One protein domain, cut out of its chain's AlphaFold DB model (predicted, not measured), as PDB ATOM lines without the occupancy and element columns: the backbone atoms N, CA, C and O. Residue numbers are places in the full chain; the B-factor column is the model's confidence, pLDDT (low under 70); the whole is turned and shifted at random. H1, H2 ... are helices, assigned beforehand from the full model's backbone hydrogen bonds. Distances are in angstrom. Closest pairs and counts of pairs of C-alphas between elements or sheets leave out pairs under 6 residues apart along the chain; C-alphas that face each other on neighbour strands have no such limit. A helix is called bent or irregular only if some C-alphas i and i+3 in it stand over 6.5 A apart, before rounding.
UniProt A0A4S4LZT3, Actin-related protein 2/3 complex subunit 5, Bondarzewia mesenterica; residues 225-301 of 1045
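This is residues 225 to 301 of the 1045 residues of the protein "Actin-related protein 2/3 complex subunit 5" of Bondarzewia mesenterica (UniProt A0A4S4LZT3). H3 lies in the middle, between the helical hairpin of H1 and H2 and a loop stretch with short H4; long H5 packs on H3 with residues 284 to 288, and residues 294 to 301 stick out. The 77 printed residues include five named helices, H1 to H5 in order, and no named strand: all helix. The whole is compact, radius of gyration of the C-alphas 12.9 A, spanning 37 by 35 by 22 A.

H1, residues 229 to 235, and H2, 240 to 247, touch at a shallow tilt of 20 degrees, opposite ways; their closest C-alphas, Leu 235 and Leu 242, are 6.7 A apart. H3, 249 to 261, touches H5, 284 to 300, closest C-alphas Trp 252 and Lys 285, 5.1 A. H4, 272 to 276, only just irregular with C-alphas 273 and 276 6.8 A apart, is close to H3 but not clearly touching, closest C-alphas Leu 261 and Lys 273, 6.1 A. Every O i to N i+4 pair is within hydrogen-bond range in H1, H2, H3 and H5; H4 has 0 of 1, and 1 of 2 O i to N i+3 pairs.

H1 begins at C-alpha 229 (83.935, 3.567, 17.710). H3 measures 17.0 A; H5, 23.3 A, ends at C-alpha 300 (73.748, 15.158, 22.199).

The printed part has no cut and no long link; pLDDT is under 70 at residues 266 and 268 to 274.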
ATOM      1  N   SER A 225      88.645  -4.098  22.675       89.44
ATOM      2  CA  SER A 225      87.260  -4.171  23.163       89.44
ATOM      3  C   SER A 225      86.841  -2.958  24.015       89.44
ATOM      4  O   SER A 225      85.688  -2.534  23.956       89.44
ATOM      5  N   PHE A 226      87.790  -2.332  24.718       89.56
ATOM      6  CA  PHE A 226      87.571  -1.153  25.566       89.56
ATOM      7  C   PHE A 226      87.606   0.192  24.809       89.56
ATOM      8  O   PHE A 226      87.586   1.248  25.441       89.56
ATOM      9  N   LEU A 227      87.708   0.195  23.473       89.94
ATOM     10  CA  LEU A 227      87.867   1.418  22.675       89.94
ATOM     11  C   LEU A 227      86.558   1.872  22.004       89.94
ATOM     12  O   LEU A 227      85.905   1.094  21.310       89.94
ATOM     13  N   ASP A 228      86.226   3.162  22.130       86.81
ATOM     14  CA  ASP A 228      85.160   3.836  21.369       86.81
ATOM     15  C   ASP A 228      85.219   3.554  19.853       86.81
ATOM     16  O   ASP A 228      86.295   3.395  19.268       86.81
ATOM     17  N   SER A 229      84.065   3.664  19.178       89.06
ATOM     18  CA  SER A 229      83.935   3.567  17.710       89.06
ATOM     19  C   SER A 229      84.974   4.389  16.949       89.06
ATOM     20  O   SER A 229      85.577   3.916  15.985       89.06
ATOM     21  N   ASP A 230      85.202   5.624  17.389       88.56
ATOM     22  CA  ASP A 230      86.077   6.572  16.702       88.56
ATOM     23  C   ASP A 230      87.550   6.247  16.979       88.56
ATOM     24  O   ASP A 230      88.393   6.384  16.091       88.56
ATOM     25  N   SER A 231      87.846   5.746  18.182       91.12
ATOM     26  CA  SER A 231      89.163   5.246  18.574       91.12
ATOM     27  C   SER A 231      89.541   4.032  17.726       91.12
ATOM     28  O   SER A 231      90.602   4.053  17.101       91.12
ATOM     29  N   LEU A 232      88.647   3.047  17.579       90.44
ATOM     30  CA  LEU A 232      88.824   1.899  16.676       90.44
ATOM     31  C   LEU A 232      89.024   2.340  15.218       90.44
ATOM     32  O   LEU A 232      90.003   1.954  14.576       90.44
ATOM     33  N   LEU A 233      88.154   3.209  14.691       90.44
ATOM     34  CA  LEU A 233      88.284   3.728  13.321       90.44
ATOM     35  C   LEU A 233      89.551   4.572  13.101       90.44
ATOM     36  O   LEU A 233      90.009   4.675  11.961       90.44
ATOM     37  N   SER A 234      90.125   5.169  14.151       92.12
ATOM     38  CA  SER A 234      91.416   5.863  14.085       92.12
ATOM     39  C   SER A 234      92.602   4.894  14.132       92.12
ATOM     40  O   SER A 234      93.516   5.022  13.321       92.12
ATOM     41  N   LEU A 235      92.555   3.872  14.995       90.44
ATOM     42  CA  LEU A 235      93.607   2.869  15.182       90.44
ATOM     43  C   LEU A 235      93.822   2.048  13.898       90.44
ATOM     44  O   LEU A 235      94.959   1.805  13.490       90.44
ATOM     45  N   GLY A 236      92.741   1.754  13.168       88.25
ATOM     46  CA  GLY A 236      92.790   1.127  11.841       88.25
ATOM     47  C   GLY A 236      93.418   1.992  10.738       88.25
ATOM     48  O   GLY A 236      93.691   1.483   9.657       88.25
ATOM     49  N   ARG A 237      93.682   3.286  10.974       91.38
ATOM     50  CA  ARG A 237      94.402   4.171  10.033       91.38
ATOM     51  C   ARG A 237      95.905   4.258  10.322       91.38
ATOM     52  O   ARG A 237      96.623   4.875   9.543       91.38
ATOM     53  N   VAL A 238      96.382   3.663  11.420       90.75
ATOM     54  CA  VAL A 238      97.783   3.766  11.868       90.75
ATOM     55  C   VAL A 238      98.693   2.735  11.189       90.75
ATOM     56  O   VAL A 238      99.845   3.038  10.890       90.75
ATOM     57  N   ASN A 239      98.215   1.507  10.953       89.38
ATOM     58  CA  ASN A 239      99.043   0.417  10.421       89.38
ATOM     59  C   ASN A 239      98.200  -0.642   9.687       89.38
ATOM     60  O   ASN A 239      97.092  -0.948  10.121       89.38
ATOM     61  N   LYS A 240      98.746  -1.270   8.633       88.69
ATOM     62  CA  LYS A 240      98.071  -2.337   7.867       88.69
ATOM     63  C   LYS A 240      97.669  -3.549   8.722       88.69
ATOM     64  O   LYS A 240      96.549  -4.016   8.568       88.69
ATOM     65  N   ARG A 241      98.510  -4.006   9.663       86.75
ATOM     66  CA  ARG A 241      98.154  -5.123  10.570       86.75
ATOM     67  C   ARG A 241      96.969  -4.771  11.473       86.75
ATOM     68  O   ARG A 241      96.089  -5.591  11.698       86.75
ATOM     69  N   LEU A 242      96.934  -3.531  11.962       88.81
ATOM     70  CA  LEU A 242      95.847  -3.032  12.806       88.81
ATOM     71  C   LEU A 242      94.560  -2.798  11.997       88.81
ATOM     72  O   LEU A 242      93.464  -3.031  12.498       88.81
ATOM     73  N   TYR A 243      94.683  -2.397  10.728       89.94
ATOM     74  CA  TYR A 243      93.566  -2.352   9.785       89.94
ATOM     75  C   TYR A 243      92.989  -3.746   9.507       89.94
ATOM     76  O   TYR A 243      91.773  -3.902   9.494       89.94
ATOM     77  N   GLU A 244      93.844  -4.752   9.310       89.88
ATOM     78  CA  GLU A 244      93.440  -6.150   9.107       89.88
ATOM     79  C   GLU A 244      92.713  -6.706  10.341       89.88
ATOM     80  O   GLU A 244      91.645  -7.293  10.186       89.88
ATOM     81  N   HIS A 245      93.194  -6.405  11.554       89.50
ATOM     82  CA  HIS A 245      92.490  -6.696  12.813       89.50
ATOM     83  C   HIS A 245      91.106  -6.026  12.873       89.50
ATOM     84  O   HIS A 245      90.095  -6.696  13.024       89.50
ATOM     85  N   ILE A 246      91.022  -4.711  12.644       90.88
ATOM     86  CA  ILE A 246      89.759  -3.936  12.691       90.88
ATOM     87  C   ILE A 246      88.830  -4.207  11.482       90.88
ATOM     88  O   ILE A 246      87.697  -3.697  11.410       90.88
ATOM     89  N   LYS A 247      89.283  -5.005  10.508       90.69
ATOM     90  CA  LYS A 247      88.445  -5.563   9.440       90.69
ATOM     91  C   LYS A 247      87.683  -6.805   9.918       90.69
ATOM     92  O   LYS A 247      86.583  -7.018   9.414       90.69
ATOM     93  N   ASP A 248      88.220  -7.576  10.864       90.44
ATOM     94  CA  ASP A 248      87.518  -8.717  11.457       90.44
ATOM     95  C   ASP A 248      86.357  -8.243  12.349       90.44
ATOM     96  O   ASP A 248      86.516  -7.392  13.228       90.44
ATOM     97  N   ASP A 249      85.177  -8.808  12.113       90.81
ATOM     98  CA  ASP A 249      83.932  -8.457  12.795       90.81
ATOM     99  C   ASP A 249      83.903  -8.986  14.241       90.81
ATOM    100  O   ASP A 249      83.238  -8.393  15.090       90.81
ATOM    101  N   ASN A 250      84.704 -10.013  14.572       89.25
ATOM    102  CA  ASN A 250      84.869 -10.498  15.952       89.25
ATOM    103  C   ASN A 250      85.405  -9.414  16.899       89.25
ATOM    104  O   ASN A 250      85.042  -9.376  18.077       89.25
ATOM    105  N   THR A 251      86.243  -8.506  16.389       90.44
ATOM    106  CA  THR A 251      86.804  -7.397  17.181       90.44
ATOM    107  C   THR A 251      85.719  -6.394  17.572       90.44
ATOM    108  O   THR A 251      85.667  -5.940  18.715       90.44
ATOM    109  N   TRP A 252      84.780  -6.136  16.658       91.56
ATOM    110  CA  TRP A 252      83.599  -5.308  16.894       91.56
ATOM    111  C   TRP A 252      82.561  -6.025  17.758       91.56
ATOM    112  O   TRP A 252      81.939  -5.379  18.595       91.56
ATOM    113  N   HIS A 253      82.417  -7.347  17.628       88.75
ATOM    114  CA  HIS A 253      81.569  -8.154  18.505       88.75
ATOM    115  C   HIS A 253      82.052  -8.107  19.963       88.75
ATOM    116  O   HIS A 253      81.274  -7.770  20.852       88.75
ATOM    117  N   ARG A 254      83.345  -8.348  20.232       87.38
ATOM    118  CA  ARG A 254      83.895  -8.256  21.598       87.38
ATOM    119  C   ARG A 254      83.845  -6.824  22.152       87.38
ATOM    120  O   ARG A 254      83.540  -6.660  23.329       87.38
ATOM    121  N   ALA A 255      84.048  -5.792  21.326       89.00
ATOM    122  CA  ALA A 255      83.827  -4.398  21.738       89.00
ATOM    123  C   ALA A 255      82.352  -4.101  22.074       89.00
ATOM    124  O   ALA A 255      82.063  -3.425  23.062       89.00
ATOM    125  N   PHE A 256      81.412  -4.642  21.295       89.69
ATOM    126  CA  PHE A 256      79.974  -4.528  21.540       89.69
ATOM    127  C   PHE A 256      79.568  -5.180  22.864       89.69
ATOM    128  O   PHE A 256      78.948  -4.528  23.703       89.69
ATOM    129  N   VAL A 257      79.967  -6.434  23.072       87.12
ATOM    130  CA  VAL A 257      79.724  -7.200  24.303       87.12
ATOM    131  C   VAL A 257      80.275  -6.453  25.525       87.12
ATOM    132  O   VAL A 257      79.555  -6.257  26.506       87.12
ATOM    133  N   CYS A 258      81.503  -5.935  25.437       86.00
ATOM    134  CA  CYS A 258      82.121  -5.201  26.537       86.00
ATOM    135  C   CYS A 258      81.406  -3.875  26.855       86.00
ATOM    136  O   CYS A 258      81.107  -3.602  28.016       86.00
ATOM    137  N   GLN A 259      81.065  -3.064  25.846       85.56
ATOM    138  CA  GLN A 259      80.557  -1.698  26.066       85.56
ATOM    139  C   GLN A 259      79.031  -1.588  26.203       85.56
ATOM    140  O   GLN A 259      78.551  -0.707  26.916       85.56
ATOM    141  N   PHE A 260      78.254  -2.446  25.531       84.38
ATOM    142  CA  PHE A 260      76.784  -2.395  25.557       84.38
ATOM    143  C   PHE A 260      76.148  -3.412  26.503       84.38
ATOM    144  O   PHE A 260      75.065  -3.142  27.016       84.38
ATOM    145  N   LEU A 261      76.798  -4.555  26.749       82.44
ATOM    146  CA  LEU A 261      76.316  -5.551  27.714       82.44
ATOM    147  C   LEU A 261      77.085  -5.475  29.045       82.44
ATOM    148  O   LEU A 261      76.594  -5.946  30.069       82.44
ATOM    149  N   GLY A 262      78.276  -4.865  29.084       78.88
ATOM    150  CA  GLY A 262      79.092  -4.842  30.302       78.88
ATOM    151  C   GLY A 262      79.466  -6.259  30.742       78.88
ATOM    152  O   GLY A 262      79.283  -6.617  31.905       78.88
ATOM    153  N   ILE A 263      79.862  -7.092  29.781       80.38
ATOM    154  CA  ILE A 263      80.421  -8.430  29.986       80.38
ATOM    155  C   ILE A 263      81.912  -8.298  29.675       80.38
ATOM    156  O   ILE A 263      82.271  -7.829  28.591       80.38
ATOM    157  N   GLU A 264      82.784  -8.636  30.621       78.56
ATOM    158  CA  GLU A 264      84.228  -8.478  30.418       78.56
ATOM    159  C   GLU A 264      84.730  -9.432  29.321       78.56
ATOM    160  O   GLU A 264      84.133 -10.490  29.108       78.56
ATOM    161  N   PRO A 265      85.802  -9.101  28.576       70.25
ATOM    162  CA  PRO A 265      86.152  -9.867  27.378       70.25
ATOM    163  C   PRO A 265      86.633 -11.294  27.683       70.25
ATOM    164  O   PRO A 265      86.624 -12.125  26.778       70.25
ATOM    165  N   GLU A 266      87.019 -11.557  28.935       69.19
ATOM    166  CA  GLU A 266      87.403 -12.864  29.486       69.19
ATOM    167  C   GLU A 266      86.199 -13.701  29.972       69.19
ATOM    168  O   GLU A 266      86.363 -14.875  30.284       69.19
ATOM    169  N   SER A 267      84.991 -13.123  30.035       71.19
ATOM    170  CA  SER A 267      83.766 -13.814  30.465       71.19
ATOM    171  C   SER A 267      83.055 -14.551  29.321       71.19
ATOM    172  O   SER A 267      83.107 -14.138  28.153       71.19
ATOM    173  N   ASP A 268      82.324 -15.606  29.684       61.41
ATOM    174  CA  ASP A 268      81.477 -16.377  28.771       61.41
ATOM    175  C   ASP A 268      80.225 -15.606  28.315       61.41
ATOM    176  O   ASP A 268      79.701 -14.714  28.996       61.41
ATOM    177  N   LEU A 269      79.746 -15.952  27.117       62.94
ATOM    178  CA  LEU A 269      78.686 -15.223  26.411       62.94
ATOM    179  C   LEU A 269      77.260 -15.650  26.796       62.94
ATOM    180  O   LEU A 269      76.312 -14.979  26.388       62.94
ATOM    181  N   ASP A 270      77.107 -16.673  27.643       53.59
ATOM    182  CA  ASP A 270      75.828 -17.244  28.118       53.59
ATOM    183  C   ASP A 270      75.074 -16.320  29.107       53.59
ATOM    184  O   ASP A 270      74.275 -16.738  29.944       53.59
ATOM    185  N   ASN A 271      75.367 -15.024  29.048       55.31
ATOM    186  CA  ASN A 271      74.925 -14.020  29.992       55.31
ATOM    187  C   ASN A 271      73.510 -13.523  29.668       55.31
ATOM    188  O   ASN A 271      73.239 -13.007  28.584       55.31
ATOM    189  N   VAL A 272      72.641 -13.546  30.683       57.00
ATOM    190  CA  VAL A 272      71.225 -13.118  30.652       57.00
ATOM    191  C   VAL A 272      71.014 -11.725  30.023       57.00
ATOM    192  O   VAL A 272      69.970 -11.443  29.439       57.00
ATOM    193  N   LYS A 273      72.031 -10.856  30.059       61.97
ATOM    194  CA  LYS A 273      72.030  -9.522  29.434       61.97
ATOM    195  C   LYS A 273      71.819  -9.535  27.910       61.97
ATOM    196  O   LYS A 273      71.450  -8.509  27.346       61.97
ATOM    197  N   CYS A 274      72.018 -10.671  27.242       66.81
ATOM    198  CA  CYS A 274      71.702 -10.850  25.823       66.81
ATOM    199  C   CYS A 274      70.184 -10.856  25.530       66.81
ATOM    200  O   CYS A 274      69.798 -10.672  24.380       66.81
ATOM    201  N   LEU A 275      69.313 -10.999  26.540       78.38
ATOM    202  CA  LEU A 275      67.850 -11.080  26.385       78.38
ATOM    203  C   LEU A 275      67.228  -9.896  25.615       78.38
ATOM    204  O   LEU A 275      66.268 -10.076  24.869       78.38
ATOM    205  N   THR A 276      67.748  -8.678  25.786       77.75
ATOM    206  CA  THR A 276      67.226  -7.476  25.109       77.75
ATOM    207  C   THR A 276      67.940  -7.154  23.789       77.75
ATOM    208  O   THR A 276      67.629  -6.150  23.137       77.75
ATOM    209  N   LEU A 277      68.884  -7.997  23.356       81.44
ATOM    210  CA  LEU A 277      69.667  -7.802  22.141       81.44
ATOM    211  C   LEU A 277      68.951  -8.363  20.907       81.44
ATOM    212  O   LEU A 277      68.863  -9.570  20.715       81.44
ATOM    213  N   ARG A 278      68.523  -7.464  20.015       80.56
ATOM    214  CA  ARG A 278      68.106  -7.799  18.642       80.56
ATOM    215  C   ARG A 278      69.015  -7.114  17.639       80.56
ATOM    216  O   ARG A 278      69.136  -5.886  17.665       80.56
ATOM    217  N   LYS A 279      69.677  -7.905  16.795       80.06
ATOM    218  CA  LYS A 279      70.661  -7.442  15.810       80.06
ATOM    219  C   LYS A 279      69.930  -6.784  14.637       80.06
ATOM    220  O   LYS A 279      69.053  -7.389  14.038       80.06
ATOM    221  N   SER A 280      70.276  -5.538  14.315       81.38
ATOM    222  CA  SER A 280      69.595  -4.744  13.279       81.38
ATOM    223  C   SER A 280      70.410  -4.555  11.996       81.38
ATOM    224  O   SER A 280      69.850  -4.234  10.952       81.38
ATOM    225  N   GLU A 281      71.723  -4.764  12.069       87.44
ATOM    226  CA  GLU A 281      72.675  -4.656  10.964       87.44
ATOM    227  C   GLU A 281      73.348  -6.001  10.663       87.44
ATOM    228  O   GLU A 281      73.585  -6.804  11.563       87.44
ATOM    229  N   ALA A 282      73.750  -6.232   9.409       86.44
ATOM    230  CA  ALA A 282      74.350  -7.506   8.990       86.44
ATOM    231  C   ALA A 282      75.653  -7.867   9.738       86.44
ATOM    232  O   ALA A 282      75.891  -9.040  10.042       86.44
ATOM    233  N   THR A 283      76.485  -6.873  10.077       91.00
ATOM    234  CA  THR A 283      77.786  -7.068  10.744       91.00
ATOM    235  C   THR A 283      77.860  -6.305  12.066       91.00
ATOM    236  O   THR A 283      77.308  -5.208  12.194       91.00
ATOM    237  N   TRP A 284      78.574  -6.851  13.050       91.00
ATOM    238  CA  TRP A 284      78.782  -6.250  14.370       91.00
ATOM    239  C   TRP A 284      79.434  -4.873  14.288       91.00
ATOM    240  O   TRP A 284      79.060  -3.970  15.033       91.00
ATOM    241  N   LYS A 285      80.332  -4.663  13.323       91.06
ATOM    242  CA  LYS A 285      80.897  -3.346  13.005       91.06
ATOM    243  C   LYS A 285      79.832  -2.303  12.677       91.06
ATOM    244  O   LYS A 285      79.925  -1.171  13.149       91.06
ATOM    245  N   ARG A 286      78.832  -2.659  11.864       91.19
ATOM    246  CA  ARG A 286      77.728  -1.750  11.524       91.19
ATOM    247  C   ARG A 286      76.792  -1.572  12.713       91.19
ATOM    248  O   ARG A 286      76.499  -0.434  13.056       91.19
ATOM    249  N   GLU A 287      76.412  -2.659  13.381       90.88
ATOM    250  CA  GLU A 287      75.539  -2.654  14.565       90.88
ATOM    251  C   GLU A 287      76.092  -1.741  15.676       90.88
ATOM    252  O   GLU A 287      75.402  -0.841  16.159       90.88
ATOM    253  N   PHE A 288      77.372  -1.898  16.021       91.06
ATOM    254  CA  PHE A 288      78.069  -1.098  17.029       91.06
ATOM    255  C   PHE A 288      78.124   0.390  16.660       91.06
ATOM    256  O   PHE A 288      77.805   1.249  17.484       91.06
ATOM    257  N   ILE A 289      78.488   0.713  15.413       91.12
ATOM    258  CA  ILE A 289      78.525   2.100  14.921       91.12
ATOM    259  C   ILE A 289      77.110   2.705  14.895       91.12
ATOM    260  O   ILE A 289      76.941   3.859  15.288       91.12
ATOM    261  N   SER A 290      76.097   1.928  14.506       90.06
ATOM    262  CA  SER A 290      74.690   2.341  14.468       90.06
ATOM    263  C   SER A 290      74.174   2.695  15.868       90.06
ATOM    264  O   SER A 290      73.781   3.843  16.097       90.06
ATOM    265  N   ARG A 291      74.328   1.797  16.855       90.38
ATOM    266  CA  ARG A 291      73.953   2.080  18.255       90.38
ATOM    267  C   ARG A 291      74.757   3.230  18.859       90.38
ATOM    268  O   ARG A 291      74.200   4.043  19.599       90.38
ATOM    269  N   CYS A 292      76.044   3.365  18.519       89.75
ATOM    270  CA  CYS A 292      76.842   4.532  18.905       89.75
ATOM    271  C   CYS A 292      76.253   5.833  18.335       89.75
ATOM    272  O   CYS A 292      76.119   6.814  19.068       89.75
ATOM    273  N   HIS A 293      75.864   5.859  17.057       90.38
ATOM    274  CA  HIS A 293      75.218   7.018  16.433       90.38
ATOM    275  C   HIS A 293      73.853   7.331  17.053       90.38
ATOM    276  O   HIS A 293      73.577   8.501  17.323       90.38
ATOM    277  N   VAL A 294      73.025   6.324  17.339       89.88
ATOM    278  CA  VAL A 294      71.716   6.496  17.985       89.88
ATOM    279  C   VAL A 294      71.887   7.024  19.414       89.88
ATOM    280  O   VAL A 294      71.348   8.088  19.719       89.88
ATOM    281  N   ASN A 295      72.734   6.417  20.254       91.06
ATOM    282  CA  ASN A 295      73.035   6.936  21.598       91.06
ATOM    283  C   ASN A 295      73.576   8.377  21.563       91.06
ATOM    284  O   ASN A 295      73.134   9.228  22.342       91.06
ATOM    285  N   ARG A 296      74.496   8.693  20.638       89.12
ATOM    286  CA  ARG A 296      75.035  10.054  20.447       89.12
ATOM    287  C   ARG A 296      73.955  11.036  19.992       89.12
ATOM    288  O   ARG A 296      73.925  12.156  20.495       89.12
ATOM    289  N   ARG A 297      73.051  10.637  19.093       90.69
ATOM    290  CA  ARG A 297      71.925  11.460  18.627       90.69
ATOM    291  C   ARG A 297      70.933  11.733  19.756       90.69
ATOM    292  O   ARG A 297      70.634  12.898  20.004       90.69
ATOM    293  N   TRP A 298      70.465  10.711  20.472       92.88
ATOM    294  CA  TRP A 298      69.505  10.888  21.569       92.88
ATOM    295  C   TRP A 298      70.078  11.715  22.723       92.88
ATOM    296  O   TRP A 298      69.393  12.616  23.202       92.88
ATOM    297  N   SER A 299      71.346  11.524  23.098       92.12
ATOM    298  CA  SER A 299      71.977  12.321  24.166       92.12
ATOM    299  C   SER A 299      72.406  13.732  23.733       92.12
ATOM    300  O   SER A 299      72.119  14.698  24.435       92.12
ATOM    301  N   ARG A 300      73.059  13.899  22.572       89.69
ATOM    302  CA  ARG A 300      73.748  15.158  22.199       89.69
ATOM    303  C   ARG A 300      73.000  16.055  21.207       89.69
ATOM    304  O   ARG A 300      73.396  17.208  21.044       89.69
ATOM    305  N   SER A 301      71.934  15.581  20.552       91.31
ATOM    306  CA  SER A 301      71.129  16.416  19.642       91.31
ATOM    307  C   SER A 301      70.530  17.621  20.379       91.31
ATOM    308  O   SER A 301      69.905  17.479  21.434       91.31
TER     309      SER A 301